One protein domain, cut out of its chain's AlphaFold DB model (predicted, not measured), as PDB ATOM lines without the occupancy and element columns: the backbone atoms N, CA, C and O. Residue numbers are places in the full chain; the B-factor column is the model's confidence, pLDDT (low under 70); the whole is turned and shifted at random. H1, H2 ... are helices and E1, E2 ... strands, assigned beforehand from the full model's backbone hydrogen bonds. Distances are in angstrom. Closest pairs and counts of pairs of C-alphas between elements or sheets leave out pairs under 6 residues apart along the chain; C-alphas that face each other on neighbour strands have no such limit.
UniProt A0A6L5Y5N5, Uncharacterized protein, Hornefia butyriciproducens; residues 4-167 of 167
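AT A GLANCE: This is residues 4 to 167 of the 167 residues of an uncharacterized protein of Hornefia butyriciproducens (UniProt A0A6L5Y5N5). A small parallel sheet of four strands makes the core of a three-layered body, with H1 over one face and H5 and H7 over the other. H4 packs on H1 beyond the sheet, and the short H2 and H3 lie out with it. The printed part has 164 residues with seven named helices and four named strands, in the order H1 E1 H2 H3 H4 E2 H5 E3 H6 H7 E4; the class is mixed, helices and strands. The sheet runs E2 E1 E3 E4; the whole is compact, with a radius of gyration of the C-alphas of 16.1 A and spans of 48 by 39 by 24 A.

HOW THE PARTS SIT: H1, residues 9 to 23, is on the sheet of E1, residues 28 to 31, E2, residues 89 to 91, E3, residues 125 to 128, and E4, residues 163 to 166, at a height over the sheet of 10.6 A. N 30 and O 89 of E1 and E2, 2.8 A, N 29 and O 125 of E1 and E3, 2.8 A, and N 128 and O 165 of E3 and E4, 2.8 A, are within hydrogen-bond range. H2, residues 48 to 51, only just touches H4, residues 60 to 71, with 3 pairs of C-alphas within 8 A, the closest Leu 50 and Lys 67, 5.9 A. H3, residues 53 to 56, touches H4 only at the corner, and only just, with 3 such pairs, the closest Lys 56 and Trp 63, 5.6 A. H4 touches H1 with residues 62 to 66 alone, the closest C-alphas being Trp 63 and Phe 12, 7.2 A. H5, residues 102 to 119, and H7, residues 151 to 159, are on the opposite face from H1, at heights of 9.7 A and 9.4 A. H6, residues 143 to 147, only just touches H5, with 3 pairs, the closest Pro 143 and Arg 105, 7.7 A. Every O i to N i+4 pair is within hydrogen-bond range in H1, H4, H5 and H7; H6 has 0 of 1, and 1 of 2 O i to N i+3 pairs; H2 and H3 are too short for an i+4 pair.

IN THESE COORDINATES: H1 begins at C-alpha 9, (158.642, 178.236, 162.259), and is 20.8 A long. H4 measures 16.0 A, H5 25.9 A and H7 12.3 A. E4 ends at C-alpha 166, (159.895, 191.683, 153.180).

THE WHOLE: The C-alphas farthest apart are those of Glu 53 and Ala 103, 49.1 A. The printed part has no cut. The links E1 to H2, H4 to E2 and E3 to H6 are long. The mean pLDDT of the printed part is 94.9; residues 40 to 44 are under 70.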
ATOM      1  N   ARG A   4     163.447 186.668 171.253       88.56
ATOM      2  CA  ARG A   4     162.487 185.633 171.691       88.56
ATOM      3  C   ARG A   4     161.805 184.829 170.572       88.56
ATOM      4  O   ARG A   4     161.222 183.784 170.882       88.56
ATOM      5  N   TYR A   5     161.832 185.297 169.323       89.88
ATOM      6  CA  TYR A   5     161.256 184.600 168.163       89.88
ATOM      7  C   TYR A   5     162.254 183.669 167.472       89.88
ATOM      8  O   TYR A   5     161.831 182.688 166.873       89.88
ATOM      9  N   THR A   6     163.555 183.875 167.696       93.25
ATOM     10  CA  THR A   6     164.649 183.128 167.057       93.25
ATOM     11  C   THR A   6     164.409 181.619 167.007       93.25
ATOM     12  O   THR A   6     164.198 180.972 168.044       93.25
ATOM     13  N   GLY A   7     164.489 181.057 165.803       93.69
ATOM     14  CA  GLY A   7     164.398 179.620 165.540       93.69
ATOM     15  C   GLY A   7     162.971 179.075 165.557       93.69
ATOM     16  O   GLY A   7     162.775 177.861 165.643       93.69
ATOM     17  N   ASP A   8     161.958 179.941 165.510       94.38
ATOM     18  CA  ASP A   8     160.583 179.501 165.314       94.38
ATOM     19  C   ASP A   8     160.294 179.115 163.849       94.38
ATOM     20  O   ASP A   8     161.154 179.172 162.969       94.38
ATOM     21  N   LEU A   9     159.068 178.660 163.592       94.69
ATOM     22  CA  LEU A   9     158.642 178.236 162.259       94.69
ATOM     23  C   LEU A   9     158.720 179.362 161.207       94.69
ATOM     24  O   LEU A   9     158.900 179.081 160.018       94.69
ATOM     25  N   GLY A  10     158.574 180.622 161.625       93.06
ATOM     26  CA  GLY A  10     158.726 181.776 160.748       93.06
ATOM     27  C   GLY A  10     160.160 181.895 160.244       93.06
ATOM     28  O   GLY A  10     160.365 182.040 159.040       93.06
ATOM     29  N   ASP A  11     161.140 181.732 161.134       95.06
ATOM     30  CA  ASP A  11     162.555 181.711 160.754       95.06
ATOM     31  C   ASP A  11     162.899 180.520 159.860       95.06
ATOM     32  O   ASP A  11     163.575 180.712 158.855       95.06
ATOM     33  N   PHE A  12     162.386 179.316 160.149       96.75
ATOM     34  CA  PHE A  12     162.599 178.153 159.276       96.75
ATOM     35  C   PHE A  12     162.097 178.403 157.849       96.75
ATOM     36  O   PHE A  12     162.806 178.153 156.877       96.75
ATOM     37  N   SER A  13     160.890 178.956 157.719       95.38
ATOM     38  CA  SER A  13     160.282 179.231 156.413       95.38
ATOM     39  C   SER A  13     161.055 180.312 155.649       95.38
ATOM     40  O   SER A  13     161.375 180.144 154.473       95.38
ATOM     41  N   LYS A  14     161.401 181.409 156.332       96.12
ATOM     42  CA  LYS A  14     162.169 182.531 155.781       96.12
ATOM     43  C   LYS A  14     163.564 182.094 155.340       96.12
ATOM     44  O   LYS A  14     163.927 182.290 154.185       96.12
ATOM     45  N   LEU A  15     164.325 181.458 156.230       97.62
ATOM     46  CA  LEU A  15     165.682 180.991 155.944       97.62
ATOM     47  C   LEU A  15     165.690 179.918 154.852       97.62
ATOM     48  O   LEU A  15     166.569 179.954 153.998       97.62
ATOM     49  N   GLY A  16     164.690 179.033 154.801       97.44
ATOM     50  CA  GLY A  16     164.548 178.055 153.720       97.44
ATOM     51  C   GLY A  16     164.383 178.711 152.343       97.44
ATOM     52  O   GLY A  16     165.049 178.321 151.384       97.44
ATOM     53  N   ILE A  17     163.566 179.767 152.243       97.25
ATOM     54  CA  ILE A  17     163.433 180.556 151.004       97.25
ATOM     55  C   ILE A  17     164.771 181.218 150.640       97.25
ATOM     56  O   ILE A  17     165.188 181.167 149.481       97.25
ATOM     57  N   LEU A  18     165.463 181.817 151.612       98.25
ATOM     58  CA  LEU A  18     166.745 182.486 151.369       98.25
ATOM     59  C   LEU A  18     167.844 181.506 150.937       98.25
ATOM     60  O   LEU A  18     168.587 181.813 150.008       98.25
ATOM     61  N   ARG A  19     167.904 180.304 151.523       98.12
ATOM     62  CA  ARG A  19     168.826 179.233 151.105       98.12
ATOM     63  C   ARG A  19     168.543 178.761 149.681       98.12
ATOM     64  O   ARG A  19     169.481 178.524 148.918       98.12
ATOM     65  N   ALA A  20     167.272 178.672 149.283       97.50
ATOM     66  CA  ALA A  20     166.909 178.335 147.908       97.50
ATOM     67  C   ALA A  20     167.385 179.407 146.907       97.50
ATOM     68  O   ALA A  20     167.930 179.068 145.856       97.50
ATOM     69  N   LEU A  21     167.247 180.694 147.248       98.06
ATOM     70  CA  LEU A  21     167.756 181.806 146.433       98.06
ATOM     71  C   LEU A  21     169.292 181.826 146.379       98.06
ATOM     72  O   LEU A  21     169.862 181.992 145.302       98.06
ATOM     73  N   GLN A  22     169.957 181.577 147.508       97.88
ATOM     74  CA  GLN A  22     171.414 181.442 147.575       97.88
ATOM     75  C   GLN A  22     171.906 180.288 146.688       97.88
ATOM     76  O   GLN A  22     172.864 180.440 145.933       97.88
ATOM     77  N   THR A  23     171.214 179.146 146.715       97.50
ATOM     78  CA  THR A  23     171.519 177.980 145.864       97.50
ATOM     79  C   THR A  23     171.333 178.290 144.377       97.50
ATOM     80  O   THR A  23     172.049 177.748 143.537       97.50
ATOM     81  N   ALA A  24     170.420 179.204 144.036       97.94
ATOM     82  CA  ALA A  24     170.262 179.719 142.677       97.94
ATOM     83  C   ALA A  24     171.379 180.698 142.249       97.94
ATOM     84  O   ALA A  24     171.359 181.184 141.119       97.94
ATOM     85  N   GLY A  25     172.360 180.966 143.119       98.06
ATOM     86  CA  GLY A  25     173.530 181.796 142.833       98.06
ATOM     87  C   GLY A  25     173.363 183.275 143.178       98.06
ATOM     88  O   GLY A  25     174.172 184.079 142.724       98.06
ATOM     89  N   LEU A  26     172.334 183.640 143.946       98.56
ATOM     90  CA  LEU A  26     172.092 185.021 144.366       98.56
ATOM     91  C   LEU A  26     172.787 185.310 145.698       98.56
ATOM     92  O   LEU A  26     172.659 184.548 146.655       98.56
ATOM     93  N   SER A  27     173.482 186.439 145.779       98.56
ATOM     94  CA  SER A  27     174.013 186.957 147.041       98.56
ATOM     95  C   SER A  27     172.888 187.519 147.915       98.56
ATOM     96  O   SER A  27     171.991 188.222 147.435       98.56
ATOM     97  N   ILE A  28     172.913 187.178 149.206       98.69
ATOM     98  CA  ILE A  28     171.830 187.476 150.144       98.69
ATOM     99  C   ILE A  28     172.318 188.446 151.218       98.69
ATOM    100  O   ILE A  28     173.288 188.187 151.925       98.69
ATOM    101  N   GLY A  29     171.586 189.541 151.387       98.56
ATOM    102  CA  GLY A  29     171.641 190.412 152.551       98.56
ATOM    103  C   GLY A  29     170.403 190.213 153.424       98.56
ATOM    104  O   GLY A  29     169.290 190.126 152.907       98.56
ATOM    105  N   VAL A  30     170.564 190.181 154.744       98.56
ATOM    106  CA  VAL A  30     169.450 190.127 155.696       98.56
ATOM    107  C   VAL A  30     169.530 191.310 156.652       98.56
ATOM    108  O   VAL A  30     170.494 191.471 157.400       98.56
ATOM    109  N   ASN A  31     168.490 192.139 156.635       98.44
ATOM    110  CA  ASN A  31     168.273 193.189 157.613       98.44
ATOM    111  C   ASN A  31     167.284 192.704 158.676       98.44
ATOM    112  O   ASN A  31     166.064 192.704 158.467       98.44
ATOM    113  N   TRP A  32     167.811 192.338 159.838       97.56
ATOM    114  CA  TRP A  32     167.000 192.047 161.005       97.56
ATOM    115  C   TRP A  32     166.502 193.366 161.599       97.56
ATOM    116  O   TRP A  32     167.253 194.094 162.253       97.56
ATOM    117  N   TYR A  33     165.207 193.659 161.443       97.06
ATOM    118  CA  TYR A  33     164.538 194.757 162.150       97.06
ATOM    119  C   TYR A  33     164.353 194.348 163.619       97.06
ATOM    120  O   TYR A  33     163.248 194.037 164.076       97.06
ATOM    121  N   LEU A  34     165.476 194.245 164.331       96.88
ATOM    122  CA  LEU A  34     165.569 193.688 165.669       96.88
ATOM    123  C   LEU A  34     165.113 194.731 166.685       96.88
ATOM    124  O   LEU A  34     165.797 195.725 166.930       96.88
ATOM    125  N   THR A  35     163.957 194.507 167.296       95.31
ATOM    126  CA  THR A  35     163.436 195.366 168.364       95.31
ATOM    127  C   THR A  35     163.711 194.747 169.737       95.31
ATOM    128  O   THR A  35     163.948 193.540 169.824       95.31
ATOM    129  N   PRO A  36     163.691 195.533 170.831       93.50
ATOM    130  CA  PRO A  36     163.751 194.975 172.179       93.50
ATOM    131  C   PRO A  36     162.656 193.932 172.418       93.50
ATOM    132  O   PRO A  36     161.547 194.072 171.897       93.50
ATOM    133  N   ASP A  37     162.967 192.927 173.238       90.00
ATOM    134  CA  ASP A  37     161.992 191.915 173.629       90.00
ATOM    135  C   ASP A  37     160.845 192.543 174.424       90.00
ATOM    136  O   ASP A  37     161.035 193.343 175.346       90.00
ATOM    137  N   GLU A  38     159.634 192.123 174.093       84.19
ATOM    138  CA  GLU A  38     158.446 192.460 174.857       84.19
ATOM    139  C   GLU A  38     158.195 191.467 175.997       84.19
ATOM    140  O   GLU A  38     158.330 190.256 175.823       84.19
ATOM    141  N   ASN A  39     157.742 191.961 177.153       72.75
ATOM    142  CA  ASN A  39     157.488 191.133 178.344       72.75
ATOM    143  C   ASN A  39     156.011 190.730 178.512       72.75
ATOM    144  O   ASN A  39     155.640 190.140 179.524       72.75
ATOM    145  N   HIS A  40     155.149 191.087 177.556       64.88
ATOM    146  CA  HIS A  40     153.696 191.106 177.768       64.88
ATOM    147  C   HIS A  40     152.992 189.790 177.399       64.88
ATOM    148  O   HIS A  40     151.943 189.488 177.961       64.88
ATOM    149  N   ASN A  41     153.560 189.000 176.479       63.91
ATOM    150  CA  ASN A  41     152.878 187.853 175.864       63.91
ATOM    151  C   ASN A  41     153.778 186.611 175.788       63.91
ATOM    152  O   ASN A  41     154.992 186.739 175.638       63.91
ATOM    153  N   GLY A  42     153.180 185.414 175.791       60.38
ATOM    154  CA  GLY A  42     153.866 184.117 175.636       60.38
ATOM    155  C   GLY A  42     154.177 183.685 174.192       60.38
ATOM    156  O   GLY A  42     154.644 182.563 173.995       60.38
ATOM    157  N   ASP A  43     153.910 184.545 173.203       61.97
ATOM    158  CA  ASP A  43     154.115 184.282 171.768       61.97
ATOM    159  C   ASP A  43     155.589 184.010 171.413       61.97
ATOM    160  O   ASP A  43     156.496 184.389 172.158       61.97
ATOM    161  N   GLY A  44     155.861 183.391 170.261       59.75
ATOM    162  CA  GLY A  44     157.239 183.125 169.823       59.75
ATOM    163  C   GLY A  44     157.793 181.752 170.163       59.75
ATOM    164  O   GLY A  44     159.005 181.559 170.225       59.75
ATOM    165  N   ARG A  45     156.908 180.794 170.440       71.56
ATOM    166  CA  ARG A  45     157.258 179.412 170.796       71.56
ATOM    167  C   ARG A  45     156.746 178.413 169.763       71.56
ATOM    168  O   ARG A  45     156.408 177.280 170.107       71.56
ATOM    169  N   HIS A  46     156.693 178.811 168.492       84.94
ATOM    170  CA  HIS A  46     156.386 177.902 167.385       84.94
ATOM    171  C   HIS A  46     157.611 177.052 167.037       84.94
ATOM    172  O   HIS A  46     158.051 177.039 165.902       84.94
ATOM    173  N   VAL A  47     158.164 176.351 168.031       92.62
ATOM    174  CA  VAL A  47     159.352 175.485 167.910       92.62
ATOM    175  C   VAL A  47     158.987 174.002 167.815       92.62
ATOM    176  O   VAL A  47     159.844 173.148 167.643       92.62
ATOM    177  N   LYS A  48     157.691 173.665 167.911       93.44
ATOM    178  CA  LYS A  48     157.208 172.274 167.855       93.44
ATOM    179  C   LYS A  48     157.527 171.573 166.527       93.44
ATOM    180  O   LYS A  48     157.606 170.349 166.522       93.44
ATOM    181  N   TYR A  49     157.731 172.332 165.448       95.25
ATOM    182  CA  TYR A  49     158.138 171.812 164.137       95.25
ATOM    183  C   TYR A  49     159.519 171.123 164.173       95.25
ATOM    184  O   TYR A  49     159.791 170.230 163.379       95.25
ATOM    185  N   LEU A  50     160.363 171.443 165.163       95.62
ATOM    186  CA  LEU A  50     161.667 170.802 165.386       95.62
ATOM    187  C   LEU A  50     161.570 169.356 165.910       95.62
ATOM    188  O   LEU A  50     162.578 168.724 166.221       95.62
ATOM    189  N   ASN A  51     160.354 168.821 166.033       94.12
ATOM    190  CA  ASN A  51     160.083 167.421 166.362       94.12
ATOM    191  C   ASN A  51     159.209 166.735 165.298       94.12
ATOM    192  O   ASN A  51     158.602 165.705 165.577       94.12
ATOM    193  N   GLN A  52     159.093 167.340 164.117       95.19
ATOM    194  CA  GLN A  52     158.222 166.904 163.032       95.19
ATOM    195  C   GLN A  52     159.077 166.588 161.800       95.19
ATOM    196  O   GLN A  52     159.781 167.456 161.282       95.19
ATOM    197  N   GLU A  53     159.045 165.327 161.366       93.94
ATOM    198  CA  GLU A  53     159.878 164.808 160.270       93.94
ATOM    199  C   GLU A  53     159.545 165.466 158.925       93.94
ATOM    200  O   GLU A  53     160.414 165.602 158.068       93.94
ATOM    201  N   GLU A  54     158.310 165.938 158.739       96.06
ATOM    202  CA  GLU A  54     157.899 166.640 157.524       96.06
ATOM    203  C   GLU A  54     158.678 167.944 157.297       96.06
ATOM    204  O   GLU A  54     158.999 168.262 156.156       96.06
ATOM    205  N   PHE A  55     159.047 168.664 158.364       96.38
ATOM    206  CA  PHE A  55     159.862 169.878 158.260       96.38
ATOM    207  C   PHE A  55     161.330 169.540 158.040       96.38
ATOM    208  O   PHE A  55     162.004 170.197 157.249       96.38
ATOM    209  N   LYS A  56     161.813 168.474 158.684       96.44
ATOM    210  CA  LYS A  56     163.161 167.956 158.452       96.44
ATOM    211  C   LYS A  56     163.364 167.566 156.983       96.44
ATOM    212  O   LYS A  56     164.420 167.832 156.422       96.44
ATOM    213  N   ALA A  57     162.346 166.991 156.343       95.88
ATOM    214  CA  ALA A  57     162.393 166.615 154.932       95.88
ATOM    215  C   ALA A  57     162.467 167.813 153.961       95.88
ATOM    216  O   ALA A  57     162.848 167.619 152.808       95.88
ATOM    217  N   CYS A  58     162.103 169.029 154.390       95.56
ATOM    218  CA  CYS A  58     162.194 170.230 153.552       95.56
ATOM    219  C   CYS A  58     163.631 170.750 153.423       95.56
ATOM    220  O   CYS A  58     164.053 171.099 152.325       95.56
ATOM    221  N   ASP A  59     164.359 170.817 154.539       97.06
ATOM    222  CA  ASP A  59     165.766 171.226 154.602       97.06
ATOM    223  C   ASP A  59     166.371 170.668 155.898       97.06
ATOM    224  O   ASP A  59     166.216 171.247 156.976       97.06
ATOM    225  N   GLU A  60     166.998 169.490 155.806       97.25
ATOM    226  CA  GLU A  60     167.519 168.769 156.974       97.25
ATOM    227  C   GLU A  60     168.624 169.557 157.685       97.25
ATOM    228  O   GLU A  60     168.665 169.575 158.915       97.25
ATOM    229  N   GLU A  61     169.494 170.231 156.931       97.38
ATOM    230  CA  GLU A  61     170.610 170.997 157.486       97.38
ATOM    231  C   GLU A  61     170.102 172.220 158.253       97.38
ATOM    232  O   GLU A  61     170.424 172.382 159.432       97.38
ATOM    233  N   LEU A  62     169.226 173.025 157.638       98.06
ATOM    234  CA  LEU A  62     168.613 174.167 158.316       98.06
ATOM    235  C   LEU A  62     167.831 173.720 159.556       98.06
ATOM    236  O   LEU A  62     167.918 174.347 160.612       98.06
ATOM    237  N   TRP A  63     167.065 172.632 159.445       98.19
ATOM    238  CA  TRP A  63     166.289 172.102 160.562       98.19
ATOM    239  C   TRP A  63     167.187 171.680 161.730       98.19
ATOM    240  O   TRP A  63     166.870 171.993 162.879       98.19
ATOM    241  N   LEU A  64     168.313 171.006 161.459       97.75
ATOM    242  CA  LEU A  64     169.273 170.585 162.484       97.75
ATOM    243  C   LEU A  64     169.941 171.784 163.166       97.75
ATOM    244  O   LEU A  64     170.034 171.802 164.394       97.75
ATOM    245  N   GLU A  65     170.348 172.795 162.402       97.94
ATOM    246  CA  GLU A  65     170.960 174.011 162.948       97.94
ATOM    247  C   GLU A  65     169.966 174.804 163.815       97.94
ATOM    248  O   GLU A  65     170.268 175.151 164.960       97.94
ATOM    249  N   LEU A  66     168.728 175.014 163.346       97.25
ATOM    250  CA  LEU A  66     167.697 175.677 164.156       97.25
ATOM    251  C   LEU A  66     167.325 174.858 165.396       97.25
ATOM    252  O   LEU A  66     167.092 175.430 166.467       97.25
ATOM    253  N   LYS A  67     167.317 173.523 165.288       96.69
ATOM    254  CA  LYS A  67     167.131 172.636 166.439       96.69
ATOM    255  C   LYS A  67     168.223 172.843 167.477       96.69
ATOM    256  O   LYS A  67     167.904 173.039 168.648       96.69
ATOM    257  N   HIS A  68     169.480 172.880 167.046       96.88
ATOM    258  CA  HIS A  68     170.617 173.119 167.925       96.88
ATOM    259  C   HIS A  68     170.529 174.478 168.637       96.88
ATOM    260  O   HIS A  68     170.718 174.543 169.855       96.88
ATOM    261  N   VAL A  69     170.176 175.545 167.912       96.44
ATOM    262  CA  VAL A  69     169.987 176.895 168.472       96.44
ATOM    263  C   VAL A  69     168.900 176.903 169.554       96.44
ATOM    264  O   VAL A  69     169.082 177.487 170.630       96.44
ATOM    265  N   VAL A  70     167.768 176.238 169.303       94.88
ATOM    266  CA  VAL A  70     166.645 176.182 170.250       94.88
ATOM    267  C   VAL A  70     166.973 175.313 171.468       94.88
ATOM    268  O   VAL A  70     166.761 175.761 172.596       94.88
ATOM    269  N   GLU A  71     167.504 174.104 171.273       95.06
ATOM    270  CA  GLU A  71     167.822 173.162 172.358       95.06
ATOM    271  C   GLU A  71     168.965 173.657 173.256       95.06
ATOM    272  O   GLU A  71     168.935 173.438 174.468       95.06
ATOM    273  N   SER A  72     169.921 174.407 172.700       95.50
ATOM    274  CA  SER A  72     171.014 175.036 173.458       95.50
ATOM    275  C   SER A  72     170.604 176.345 174.148       95.50
ATOM    276  O   SER A  72     171.444 177.016 174.750       95.50
ATOM    277  N   ASN A  73     169.324 176.736 174.073       91.56
ATOM    278  CA  ASN A  73     168.789 177.989 174.615       91.56
ATOM    279  C   ASN A  73     169.508 179.250 174.077       91.56
ATOM    280  O   ASN A  73     169.641 180.264 174.765       91.56
ATOM    281  N   GLN A  74     169.955 179.196 172.822       93.25
ATOM    282  CA  GLN A  74     170.662 180.267 172.117       93.25
ATOM    283  C   GLN A  74     169.711 181.085 171.235       93.25
ATOM    284  O   GLN A  74     170.036 181.493 170.128       93.25
ATOM    285  N   ARG A  75     168.500 181.355 171.725       91.81
ATOM    286  CA  ARG A  75     167.456 182.046 170.954       91.81
ATOM    287  C   ARG A  75     167.724 183.554 170.878       91.81
ATOM    288  O   ARG A  75     167.125 184.327 171.620       91.81
ATOM    289  N   LYS A  76     168.678 183.949 170.031       94.56
ATOM    290  CA  LYS A  76     168.976 185.337 169.643       94.56
ATOM    291  C   LYS A  76     169.324 185.401 168.163       94.56
ATOM    292  O   LYS A  76     169.971 184.481 167.664       94.56
ATOM    293  N   ALA A  77     168.996 186.511 167.504       93.81
ATOM    294  CA  ALA A  77     169.208 186.668 166.063       93.81
ATOM    295  C   ALA A  77     170.673 186.430 165.649       93.81
ATOM    296  O   ALA A  77     170.925 185.808 164.624       93.81
ATOM    297  N   CYS A  78     171.640 186.815 166.490       95.50
ATOM    298  CA  CYS A  78     173.066 186.614 166.216       95.50
ATOM    299  C   CYS A  78     173.486 185.139 166.082       95.50
ATOM    300  O   CYS A  78     174.522 184.865 165.495       95.50
ATOM    301  N   TYR A  79     172.715 184.183 166.614       96.81
ATOM    302  CA  TYR A  79     172.987 182.754 166.414       96.81
ATOM    303  C   TYR A  79     172.445 182.223 165.081       96.81
ATOM    304  O   TYR A  79     172.828 181.131 164.674       96.81
ATOM    305  N   LEU A  80     171.588 182.987 164.392       96.62
ATOM    306  CA  LEU A  80     171.164 182.696 163.019       96.62
ATOM    307  C   LEU A  80     172.162 183.218 161.978       96.62
ATOM    308  O   LEU A  80     172.126 182.782 160.832       96.62
ATOM    309  N   GLU A  81     173.064 184.124 162.371       96.94
ATOM    310  CA  GLU A  81     174.139 184.672 161.532       96.94
ATOM    311  C   GLU A  81     175.315 183.684 161.433       96.94
ATOM    312  O   GLU A  81     176.459 183.989 161.769       96.94
ATOM    313  N   ASN A  82     175.006 182.456 161.027       94.50
ATOM    314  CA  ASN A  82     175.933 181.339 160.912       94.50
ATOM    315  C   ASN A  82     175.963 180.865 159.455       94.50
ATOM    316  O   ASN A  82     174.912 180.641 158.859       94.50
ATOM    317  N   GLU A  83     177.155 180.664 158.896       95.06
ATOM    318  CA  GLU A  83     177.350 180.220 157.510       95.06
ATOM    319  C   GLU A  83     176.729 178.844 157.207       95.06
ATOM    320  O   GLU A  83     176.347 178.598 156.063       95.06
ATOM    321  N   ASN A  84     176.562 177.974 158.212       95.69
ATOM    322  CA  ASN A  84     175.831 176.709 158.061       95.69
ATOM    323  C   ASN A  84     174.317 176.929 157.904       95.69
ATOM    324  O   ASN A  84     173.629 176.144 157.255       95.69
ATOM    325  N   ILE A  85     173.787 178.005 158.496       97.56
ATOM    326  CA  ILE A  85     172.373 178.380 158.395       97.56
ATOM    327  C   ILE A  85     172.135 179.112 157.076       97.56
ATOM    328  O   ILE A  85     171.275 178.708 156.294       97.56
ATOM    329  N   LEU A  86     172.892 180.176 156.812       98.06
ATOM    330  CA  LEU A  86     172.781 180.980 155.601       98.06
ATOM    331  C   LEU A  86     174.088 181.750 155.374       98.06
ATOM    332  O   LEU A  86     174.541 182.484 156.252       98.06
ATOM    333  N   GLN A  87     174.671 181.641 154.180       97.69
ATOM    334  CA  GLN A  87     175.839 182.440 153.801       97.69
ATOM    335  C   GLN A  87     175.346 183.779 153.251       97.69
ATOM    336  O   GLN A  87     175.016 183.904 152.071       97.69
ATOM    337  N   ALA A  88     175.253 184.772 154.131       97.94
ATOM    338  CA  ALA A  88     174.680 186.077 153.831       97.94
ATOM    339  C   ALA A  88     175.437 187.213 154.529       97.94
ATOM    340  O   ALA A  88     176.154 187.014 155.510       97.94
ATOM    341  N   CYS A  89     175.236 188.437 154.044       98.31
ATOM    342  CA  CYS A  89     175.567 189.640 154.798       98.31
ATOM    343  C   CYS A  89     174.436 189.944 155.784       98.31
ATOM    344  O   CYS A  89     173.281 190.067 155.381       98.31
ATOM    345  N   PHE A  90     174.750 190.120 157.065       98.44
ATOM    346  CA  PHE A  90     173.745 190.383 158.093       98.44
ATOM    347  C   PHE A  90     173.859 191.795 158.663       98.44
ATOM    348  O   PHE A  90     174.950 192.344 158.828       98.44
ATOM    349  N   TYR A  91     172.712 192.375 159.006       98.44
ATOM    350  CA  TYR A  91     172.628 193.578 159.820       98.44
ATOM    351  C   TYR A  91     171.602 193.376 160.942       98.44
ATOM    352  O   TYR A  91     170.411 193.234 160.678       98.44
ATOM    353  N   SER A  92     172.078 193.360 162.190       97.12
ATOM    354  CA  SER A  92     171.298 193.056 163.404       97.12
ATOM    355  C   SER A  92     171.430 194.098 164.518       97.12
ATOM    356  O   SER A  92     171.106 193.821 165.677       97.12
ATOM    357  N   GLU A  93     171.886 195.323 164.217       97.56
ATOM    358  CA  GLU A  93     171.839 196.392 165.223       97.56
ATOM    359  C   GLU A  93     170.388 196.607 165.692       97.56
ATOM    360  O   GLU A  93     169.459 196.666 164.887       97.56
ATOM    361  N   ARG A  94     170.176 196.762 167.003       97.00
ATOM    362  CA  ARG A  94     168.828 196.936 167.562       97.00
ATOM    363  C   ARG A  94     168.213 198.287 167.183       97.00
ATOM    364  O   ARG A  94     168.807 199.338 167.426       97.00
ATOM    365  N   LEU A  95     166.967 198.264 166.707       97.12
ATOM    366  CA  LEU A  95     166.128 199.440 166.472       97.12
ATOM    367  C   LEU A  95     165.246 199.726 167.703       97.12
ATOM    368  O   LEU A  95     164.059 199.393 167.763       97.12
ATOM    369  N   ASP A  96     165.854 200.335 168.721       95.81
ATOM    370  CA  ASP A  96     165.210 200.611 170.009       95.81
ATOM    371  C   ASP A  96     164.670 202.049 170.107       95.81
ATOM    372  O   ASP A  96     165.409 203.033 170.006       95.81
ATOM    373  N   PHE A  97     163.366 202.168 170.352       96.44
ATOM    374  CA  PHE A  97     162.644 203.431 170.525       96.44
ATOM    375  C   PHE A  97     162.264 203.736 171.987       96.44
ATOM    376  O   PHE A  97     161.592 204.738 172.250       96.44
ATOM    377  N   THR A  98     162.696 202.911 172.943       94.38
ATOM    378  CA  THR A  98     162.369 203.033 174.370       94.38
ATOM    379  C   THR A  98     162.815 204.379 174.933       94.38
ATOM    380  O   THR A  98     163.963 204.796 174.775       94.38
ATOM    381  N   GLY A  99     161.883 205.084 175.578       94.69
ATOM    382  CA  GLY A  99     162.133 206.390 176.196       94.69
ATOM    383  C   GLY A  99     162.414 207.536 175.215       94.69
ATOM    384  O   GLY A  99     162.720 208.634 175.664       94.69
ATOM    385  N   LYS A 100     162.306 207.312 173.898       96.25
ATOM    386  CA  LYS A 100     162.625 208.321 172.877       96.25
ATOM    387  C   LYS A 100     161.401 209.139 172.485       96.25
ATOM    388  O   LYS A 100     160.317 208.594 172.253       96.25
ATOM    389  N   THR A 101     161.580 210.444 172.332       97.19
ATOM    390  CA  THR A 101     160.620 211.364 171.705       97.19
ATOM    391  C   THR A 101     160.440 211.051 170.216       97.19
ATOM    392  O   THR A 101     161.198 210.284 169.627       97.19
ATOM    393  N   LYS A 102     159.428 211.643 169.565       95.88
ATOM    394  CA  LYS A 102     159.193 211.431 168.124       95.88
ATOM    395  C   LYS A 102     160.418 211.803 167.275       95.88
ATOM    396  O   LYS A 102     160.847 210.986 166.468       95.88
ATOM    397  N   ALA A 103     161.001 212.978 167.511       97.06
ATOM    398  CA  ALA A 103     162.164 213.454 166.762       97.06
ATOM    399  C   ALA A 103     163.401 212.557 166.965       97.06
ATOM    400  O   ALA A 103     164.125 212.264 166.016       97.06
ATOM    401  N   GLU A 104     163.623 212.059 168.186       97.81
ATOM    402  CA  GLU A 104     164.723 211.125 168.459       97.81
ATOM    403  C   GLU A 104     164.526 209.781 167.751       97.81
ATOM    404  O   GLU A 104     165.488 209.241 167.214       97.81
ATOM    405  N   ARG A 105     163.295 209.247 167.709       97.81
ATOM    406  CA  ARG A 105     162.992 208.006 166.973       97.81
ATOM    407  C   ARG A 105     163.283 208.150 165.484       97.81
ATOM    408  O   ARG A 105     163.939 207.282 164.919       97.81
ATOM    409  N   GLU A 106     162.858 209.254 164.873       96.94
ATOM    410  CA  GLU A 106     163.135 209.553 163.461       96.94
ATOM    411  C   GLU A 106     164.648 209.621 163.192       96.94
ATOM    412  O   GLU A 106     165.146 208.990 162.259       96.94
ATOM    413  N   SER A 107     165.403 210.318 164.049       97.56
ATOM    414  CA  SER A 107     166.860 210.422 163.916       97.56
ATOM    415  C   SER A 107     167.568 209.076 164.094       97.56
ATOM    416  O   SER A 107     168.468 208.749 163.319       97.56
ATOM    417  N   VAL A 108     167.179 208.293 165.107       97.94
ATOM    418  CA  VAL A 108     167.745 206.961 165.372       97.94
ATOM    419  C   VAL A 108     167.460 206.025 164.206       97.94
ATOM    420  O   VAL A 108     168.382 205.384 163.711       97.94
ATOM    421  N   ARG A 109     166.215 205.996 163.720       98.25
ATOM    422  CA  ARG A 109     165.815 205.153 162.592       98.25
ATOM    423  C   ARG A 109     166.579 205.497 161.325       98.25
ATOM    424  O   ARG A 109     167.104 204.603 160.676       98.25
ATOM    425  N   LYS A 110     166.710 206.786 161.006       98.31
ATOM    426  CA  LYS A 110     167.457 207.233 159.826       98.31
ATOM    427  C   LYS A 110     168.930 206.826 159.892       98.31
ATOM    428  O   LYS A 110     169.490 206.374 158.897       98.31
ATOM    429  N   ALA A 111     169.563 206.981 161.056       98.50
ATOM    430  CA  ALA A 111     170.950 206.566 161.252       98.50
ATOM    431  C   ALA A 111     171.109 205.041 161.145       98.50
ATOM    432  O   ALA A 111     172.026 204.570 160.475       98.50
ATOM    433  N   TRP A 112     170.197 204.289 161.763       98.69
ATOM    434  CA  TRP A 112     170.148 202.830 161.706       98.69
ATOM    435  C   TRP A 112     169.962 202.322 160.272       98.69
ATOM    436  O   TRP A 112     170.745 201.497 159.810       98.69
ATOM    437  N   HIS A 113     168.998 202.870 159.528       98.62
ATOM    438  CA  HIS A 113     168.729 202.448 158.157       98.62
ATOM    439  C   HIS A 113     169.909 202.759 157.231       98.62
ATOM    440  O   HIS A 113     170.337 201.903 156.465       98.62
ATOM    441  N   LYS A 114     170.531 203.937 157.378       98.62
ATOM    442  CA  LYS A 114     171.734 204.287 156.613       98.62
ATOM    443  C   LYS A 114     172.865 203.274 156.813       98.62
ATOM    444  O   LYS A 114     173.540 202.930 155.848       98.62
ATOM    445  N   LYS A 115     173.094 202.813 158.046       98.81
ATOM    446  CA  LYS A 115     174.090 201.767 158.314       98.81
ATOM    447  C   LYS A 115     173.695 200.449 157.653       98.81
ATOM    448  O   LYS A 115     174.535 199.867 156.981       98.81
ATOM    449  N   ALA A 116     172.432 200.038 157.771       98.62
ATOM    450  CA  ALA A 116     171.921 198.832 157.121       98.62
ATOM    451  C   ALA A 116     172.160 198.859 155.602       98.62
ATOM    452  O   ALA A 116     172.687 197.908 155.037       98.62
ATOM    453  N   CYS A 117     171.837 199.977 154.949       98.62
ATOM    454  CA  CYS A 117     172.082 200.204 153.527       98.62
ATOM    455  C   CYS A 117     173.562 200.137 153.143       98.62
ATOM    456  O   CYS A 117     173.873 199.701 152.046       98.62
ATOM    457  N   ILE A 118     174.475 200.594 154.001       98.56
ATOM    458  CA  ILE A 118     175.917 200.511 153.730       98.56
ATOM    459  C   ILE A 118     176.403 199.069 153.891       98.56
ATOM    460  O   ILE A 118     177.146 198.583 153.047       98.56
ATOM    461  N   THR A 119     175.982 198.389 154.958       98.62
ATOM    462  CA  THR A 119     176.397 197.014 155.268       98.62
ATOM    463  C   THR A 119     175.904 196.009 154.231       98.62
ATOM    464  O   THR A 119     176.616 195.063 153.916       98.62
ATOM    465  N   LEU A 120     174.691 196.202 153.710       98.62
ATOM    466  CA  LEU A 120     174.035 195.248 152.813       98.62
ATOM    467  C   LEU A 120     174.192 195.596 151.326       98.62
ATOM    468  O   LEU A 120     173.701 194.848 150.479       98.62
ATOM    469  N   ALA A 121     174.875 196.696 151.002       98.19
ATOM    470  CA  ALA A 121     175.099 197.117 149.624       98.19
ATOM    471  C   ALA A 121     175.828 196.035 148.812       98.19
ATOM    472  O   ALA A 121     176.782 195.419 149.284       98.19
ATOM    473  N   GLY A 122     175.403 195.854 147.561       97.94
ATOM    474  CA  GLY A 122     176.014 194.905 146.628       97.94
ATOM    475  C   GLY A 122     175.458 193.481 146.693       97.94
ATOM    476  O   GLY A 122     175.913 192.652 145.914       97.94
ATOM    477  N   ASN A 123     174.481 193.201 147.564       98.50
ATOM    478  CA  ASN A 123     173.741 191.938 147.531       98.50
ATOM    479  C   ASN A 123     172.631 191.976 146.469       98.50
ATOM    480  O   ASN A 123     171.935 192.985 146.327       98.50
ATOM    481  N   ASP A 124     172.419 190.860 145.773       98.50
ATOM    482  CA  ASP A 124     171.363 190.713 144.763       98.50
ATOM    483  C   ASP A 124     169.974 190.769 145.404       98.50
ATOM    484  O   ASP A 124     169.054 191.387 144.866       98.50
ATOM    485  N   ILE A 125     169.827 190.137 146.574       98.56
ATOM    486  CA  ILE A 125     168.604 190.130 147.374       98.56
ATOM    487  C   ILE A 125     168.876 190.779 148.726       98.56
ATOM    488  O   ILE A 125     169.813 190.393 149.421       98.56
ATOM    489  N   VAL A 126     168.000 191.687 149.154       98.62
ATOM    490  CA  VAL A 126     167.921 192.124 150.551       98.62
ATOM    491  C   VAL A 126     166.596 191.667 151.145       98.62
ATOM    492  O   VAL A 126     165.520 192.103 150.733       98.62
ATOM    493  N   CYS A 127     166.674 190.779 152.131       98.25
ATOM    494  CA  CYS A 127     165.542 190.383 152.950       98.25
ATOM    495  C   CYS A 127     165.435 191.310 154.161       98.25
ATOM    496  O   CYS A 127     166.375 191.425 154.944       98.25
ATOM    497  N   VAL A 128     164.295 191.973 154.324       97.81
ATOM    498  CA  VAL A 128     163.979 192.772 155.508       97.81
ATOM    499  C   VAL A 128     162.995 192.009 156.390       97.81
ATOM    500  O   VAL A 128     162.000 191.484 155.894       97.81
ATOM    501  N   ASP A 129     163.266 191.959 157.694       96.44
ATOM    502  CA  ASP A 129     162.500 191.138 158.644       96.44
ATOM    503  C   ASP A 129     161.815 191.950 159.769       96.44
ATOM    504  O   ASP A 129     162.162 191.834 160.960       96.44
ATOM    505  N   PRO A 130     160.868 192.843 159.421       96.25
ATOM    506  CA  PRO A 130     160.024 193.521 160.401       96.25
ATOM    507  C   PRO A 130     159.145 192.517 161.153       96.25
ATOM    508  O   PRO A 130     158.790 191.463 160.655       96.25
ATOM    509  N   GLU A 131     158.753 192.841 162.383       92.00
ATOM    510  CA  GLU A 131     157.827 191.978 163.135       92.00
ATOM    511  C   GLU A 131     156.399 192.035 162.572       92.00
ATOM    512  O   GLU A 131     155.687 191.039 162.584       92.00
ATOM    513  N   ASN A 132     155.973 193.204 162.086       94.56
ATOM    514  CA  ASN A 132     154.597 193.451 161.658       94.56
ATOM    515  C   ASN A 132     154.476 193.780 160.159       94.56
ATOM    516  O   ASN A 132     153.473 194.367 159.742       94.56
ATOM    517  N   GLY A 133     155.490 193.457 159.354       94.94
ATOM    518  CA  GLY A 133     155.491 193.758 157.924       94.94
ATOM    519  C   GLY A 133     155.574 195.257 157.615       94.94
ATOM    520  O   GLY A 133     156.273 196.031 158.277       94.94
ATOM    521  N   LEU A 134     154.856 195.675 156.574       97.06
ATOM    522  CA  LEU A 134     154.861 197.038 156.044       97.06
ATOM    523  C   LEU A 134     154.075 198.020 156.922       97.06
ATOM    524  O   LEU A 134     153.023 197.691 157.471       97.06
ATOM    525  N   ILE A 135     154.576 199.251 157.035       97.50
ATOM    526  CA  ILE A 135     153.992 200.294 157.882       97.50
ATOM    527  C   ILE A 135     152.496 200.538 157.620       97.50
ATOM    528  O   ILE A 135     152.041 200.686 156.485       97.50
ATOM    529  N   VAL A 136     151.735 200.653 158.714       96.81
ATOM    530  CA  VAL A 136     150.287 200.917 158.711       96.81
ATOM    531  C   VAL A 136     149.946 202.269 159.350       96.81
ATOM    532  O   VAL A 136     150.653 202.704 160.264       96.81
ATOM    533  N   PRO A 137     148.814 202.912 158.986       96.88
ATOM    534  CA  PRO A 137     148.455 204.244 159.490       96.88
ATOM    535  C   PRO A 137     148.427 204.367 161.019       96.88
ATOM    536  O   PRO A 137     148.812 205.392 161.573       96.88
ATOM    537  N   SER A 138     148.020 203.308 161.728       96.19
ATOM    538  CA  SER A 138     147.954 203.318 163.198       96.19
ATOM    539  C   SER A 138     149.328 203.302 163.886       96.19
ATOM    540  O   SER A 138     149.404 203.517 165.097       96.19
ATOM    541  N   ALA A 139     150.401 202.997 163.151       95.81
ATOM    542  CA  ALA A 139     151.768 202.900 163.655       95.81
ATOM    543  C   ALA A 139     152.627 204.127 163.339       95.81
ATOM    544  O   ALA A 139     153.587 204.368 164.067       95.81
ATOM    545  N   VAL A 140     152.254 204.925 162.335       94.56
ATOM    546  CA  VAL A 140     153.038 206.078 161.870       94.56
ATOM    547  C   VAL A 140     153.371 207.036 163.017       94.56
ATOM    548  O   VAL A 140     152.490 207.519 163.738       94.56
ATOM    549  N   GLY A 141     154.666 207.301 163.199       91.50
ATOM    550  CA  GLY A 141     155.204 208.193 164.224       91.50
ATOM    551  C   GLY A 141     154.998 207.729 165.672       91.50
ATOM    552  O   GLY A 141     155.250 208.506 166.601       91.50
ATOM    553  N   ARG A 142     154.529 206.496 165.908       95.00
ATOM    554  CA  ARG A 142     154.354 205.903 167.245       95.00
ATOM    555  C   ARG A 142     155.568 205.045 167.622       95.00
ATOM    556  O   ARG A 142     156.288 204.598 166.743       95.00
ATOM    557  N   PRO A 143     155.798 204.750 168.914       94.94
ATOM    558  CA  PRO A 143     156.900 203.871 169.316       94.94
ATOM    559  C   PRO A 143     156.874 202.491 168.648       94.94
ATOM    560  O   PRO A 143     157.929 201.970 168.333       94.94
ATOM    561  N   LYS A 144     155.689 201.938 168.355       95.19
ATOM    562  CA  LYS A 144     155.544 200.643 167.666       95.19
ATOM    563  C   LYS A 144     156.000 200.643 166.201       95.19
ATOM    564  O   LYS A 144     155.986 199.596 165.569       95.19
ATOM    565  N   GLU A 145     156.339 201.800 165.636       96.56
ATOM    566  CA  GLU A 145     156.775 201.936 164.246       96.56
ATOM    567  C   GLU A 145     158.074 201.168 163.956       96.56
ATOM    568  O   GLU A 145     158.259 200.711 162.832       96.56
ATOM    569  N   ASN A 146     158.952 200.968 164.950       96.38
ATOM    570  CA  ASN A 146     160.183 200.172 164.803       96.38
ATOM    571  C   ASN A 146     159.935 198.699 164.446       96.38
ATOM    572  O   ASN A 146     160.838 198.037 163.951       96.38
ATOM    573  N   LYS A 147     158.719 198.198 164.670       96.00
ATOM    574  CA  LYS A 147     158.307 196.837 164.313       96.00
ATOM    575  C   LYS A 147     157.905 196.675 162.850       96.00
ATOM    576  O   LYS A 147     157.605 195.561 162.437       96.00
ATOM    577  N   TYR A 148     157.842 197.767 162.098       97.75
ATOM    578  CA  TYR A 148     157.419 197.792 160.702       97.75
ATOM    579  C   TYR A 148     158.564 198.258 159.813       97.75
ATOM    580  O   TYR A 148     159.396 199.045 160.263       97.75
ATOM    581  N   VAL A 149     158.554 197.865 158.543       98.00
ATOM    582  CA  VAL A 149     159.384 198.478 157.496       98.00
ATOM    583  C   VAL A 149     158.666 199.679 156.867       98.00
ATOM    584  O   VAL A 149     157.439 199.661 156.727       98.00
ATOM    585  N   LEU A 150     159.400 200.741 156.510       97.94
ATOM    586  CA  LEU A 150     158.847 201.892 155.778       97.94
ATOM    587  C   LEU A 150     158.981 201.711 154.260       97.94
ATOM    588  O   LEU A 150     159.916 201.077 153.781       97.94
ATOM    589  N   TYR A 151     158.090 202.349 153.498       97.31
ATOM    590  CA  TYR A 151     158.150 202.360 152.029       97.31
ATOM    591  C   TYR A 151     159.481 202.902 151.491       97.31
ATOM    592  O   TYR A 151     160.065 202.312 150.583       97.31
ATOM    593  N   ASP A 152     159.974 203.994 152.077       97.25
ATOM    594  CA  ASP A 152     161.235 204.613 151.659       97.25
ATOM    595  C   ASP A 152     162.423 203.675 151.915       97.25
ATOM    596  O   ASP A 152     163.313 203.581 151.081       97.25
ATOM    597  N   GLU A 153     162.387 202.889 152.998       98.31
ATOM    598  CA  GLU A 153     163.456 201.933 153.316       98.31
ATOM    599  C   GLU A 153     163.539 200.793 152.294       98.31
ATOM    600  O   GLU A 153     164.630 200.363 151.927       98.31
ATOM    601  N   LEU A 154     162.394 200.310 151.793       97.88
ATOM    602  CA  LEU A 154     162.374 199.343 150.688       97.88
ATOM    603  C   LEU A 154     162.912 199.979 149.403       97.88
ATOM    604  O   LEU A 154     163.679 199.360 148.668       97.88
ATOM    605  N   THR A 155     162.504 201.221 149.136       97.62
ATOM    606  CA  THR A 155     162.897 201.962 147.932       97.62
ATOM    607  C   THR A 155     164.403 202.217 147.900       97.62
ATOM    608  O   THR A 155     165.011 202.095 146.839       97.62
ATOM    609  N   ASP A 156     165.018 202.496 149.050       98.31
ATOM    610  CA  ASP A 156     166.460 202.706 149.173       98.31
ATOM    611  C   ASP A 156     167.257 201.439 148.813       98.31
ATOM    612  O   ASP A 156     168.259 201.535 148.105       98.31
ATOM    613  N   TYR A 157     166.795 200.243 149.201       98.25
ATOM    614  CA  TYR A 157     167.416 198.984 148.758       98.25
ATOM    615  C   TYR A 157     167.233 198.733 147.257       98.25
ATOM    616  O   TYR A 157     168.192 198.378 146.573       98.25
ATOM    617  N   TYR A 158     166.039 198.988 146.713       96.69
ATOM    618  CA  TYR A 158     165.813 198.901 145.266       96.69
ATOM    619  C   TYR A 158     166.706 199.868 144.477       96.69
ATOM    620  O   TYR A 158     167.229 199.516 143.419       96.69
ATOM    621  N   ALA A 159     166.931 201.077 144.996       97.62
ATOM    622  CA  ALA A 159     167.827 202.058 144.389       97.62
ATOM    623  C   ALA A 159     169.300 201.601 144.385       97.62
ATOM    624  O   ALA A 159     170.078 202.062 143.549       97.62
ATOM    625  N   GLN A 160     169.676 200.668 145.268       96.62
ATOM    626  CA  GLN A 160     170.982 199.997 145.280       96.62
ATOM    627  C   GLN A 160     171.059 198.775 144.353       96.62
ATOM    628  O   GLN A 160     172.053 198.056 144.383       96.62
ATOM    629  N   GLN A 161     170.050 198.569 143.498       97.38
ATOM    630  CA  GLN A 161     169.944 197.457 142.544       97.38
ATOM    631  C   GLN A 161     169.666 196.085 143.175       97.38
ATOM    632  O   GLN A 161     169.647 195.087 142.457       97.38
ATOM    633  N   SER A 162     169.378 196.027 144.475       97.75
ATOM    634  CA  SER A 162     168.905 194.806 145.125       97.75
ATOM    635  C   SER A 162     167.421 194.577 144.832       97.75
ATOM    636  O   SER A 162     166.619 195.512 144.830       97.75
ATOM    637  N   SER A 163     167.018 193.321 144.653       97.69
ATOM    638  CA  SER A 163     165.610 192.944 144.808       97.69
ATOM    639  C   SER A 163     165.284 192.820 146.294       97.69
ATOM    640  O   SER A 163     166.106 192.344 147.077       97.69
ATOM    641  N   VAL A 164     164.086 193.239 146.701       96.88
ATOM    642  CA  VAL A 164     163.728 193.307 148.124       96.88
ATOM    643  C   VAL A 164     162.623 192.319 148.448       96.88
ATOM    644  O   VAL A 164     161.564 192.330 147.819       96.88
ATOM    645  N   ILE A 165     162.854 191.505 149.476       95.62
ATOM    646  CA  ILE A 165     161.853 190.624 150.080       95.62
ATOM    647  C   ILE A 165     161.565 191.170 151.474       95.62
ATOM    648  O   ILE A 165     162.490 191.328 152.262       95.62
ATOM    649  N   TYR A 166     160.305 191.444 151.797       92.38
ATOM    650  CA  TYR A 166     159.895 191.683 153.180       92.38
ATOM    651  C   TYR A 166     159.065 190.497 153.657       92.38
ATOM    652  O   TYR A 166     158.215 190.004 152.911       92.38
ATOM    653  N   TYR A 167     159.363 190.028 154.864       81.75
ATOM    654  CA  TYR A 167     158.677 188.907 155.499       81.75
ATOM    655  C   TYR A 167     157.657 189.406 156.529       81.75
ATOM    656  O   TYR A 167     157.919 190.458 157.161       81.75
TER     657      TYR A 167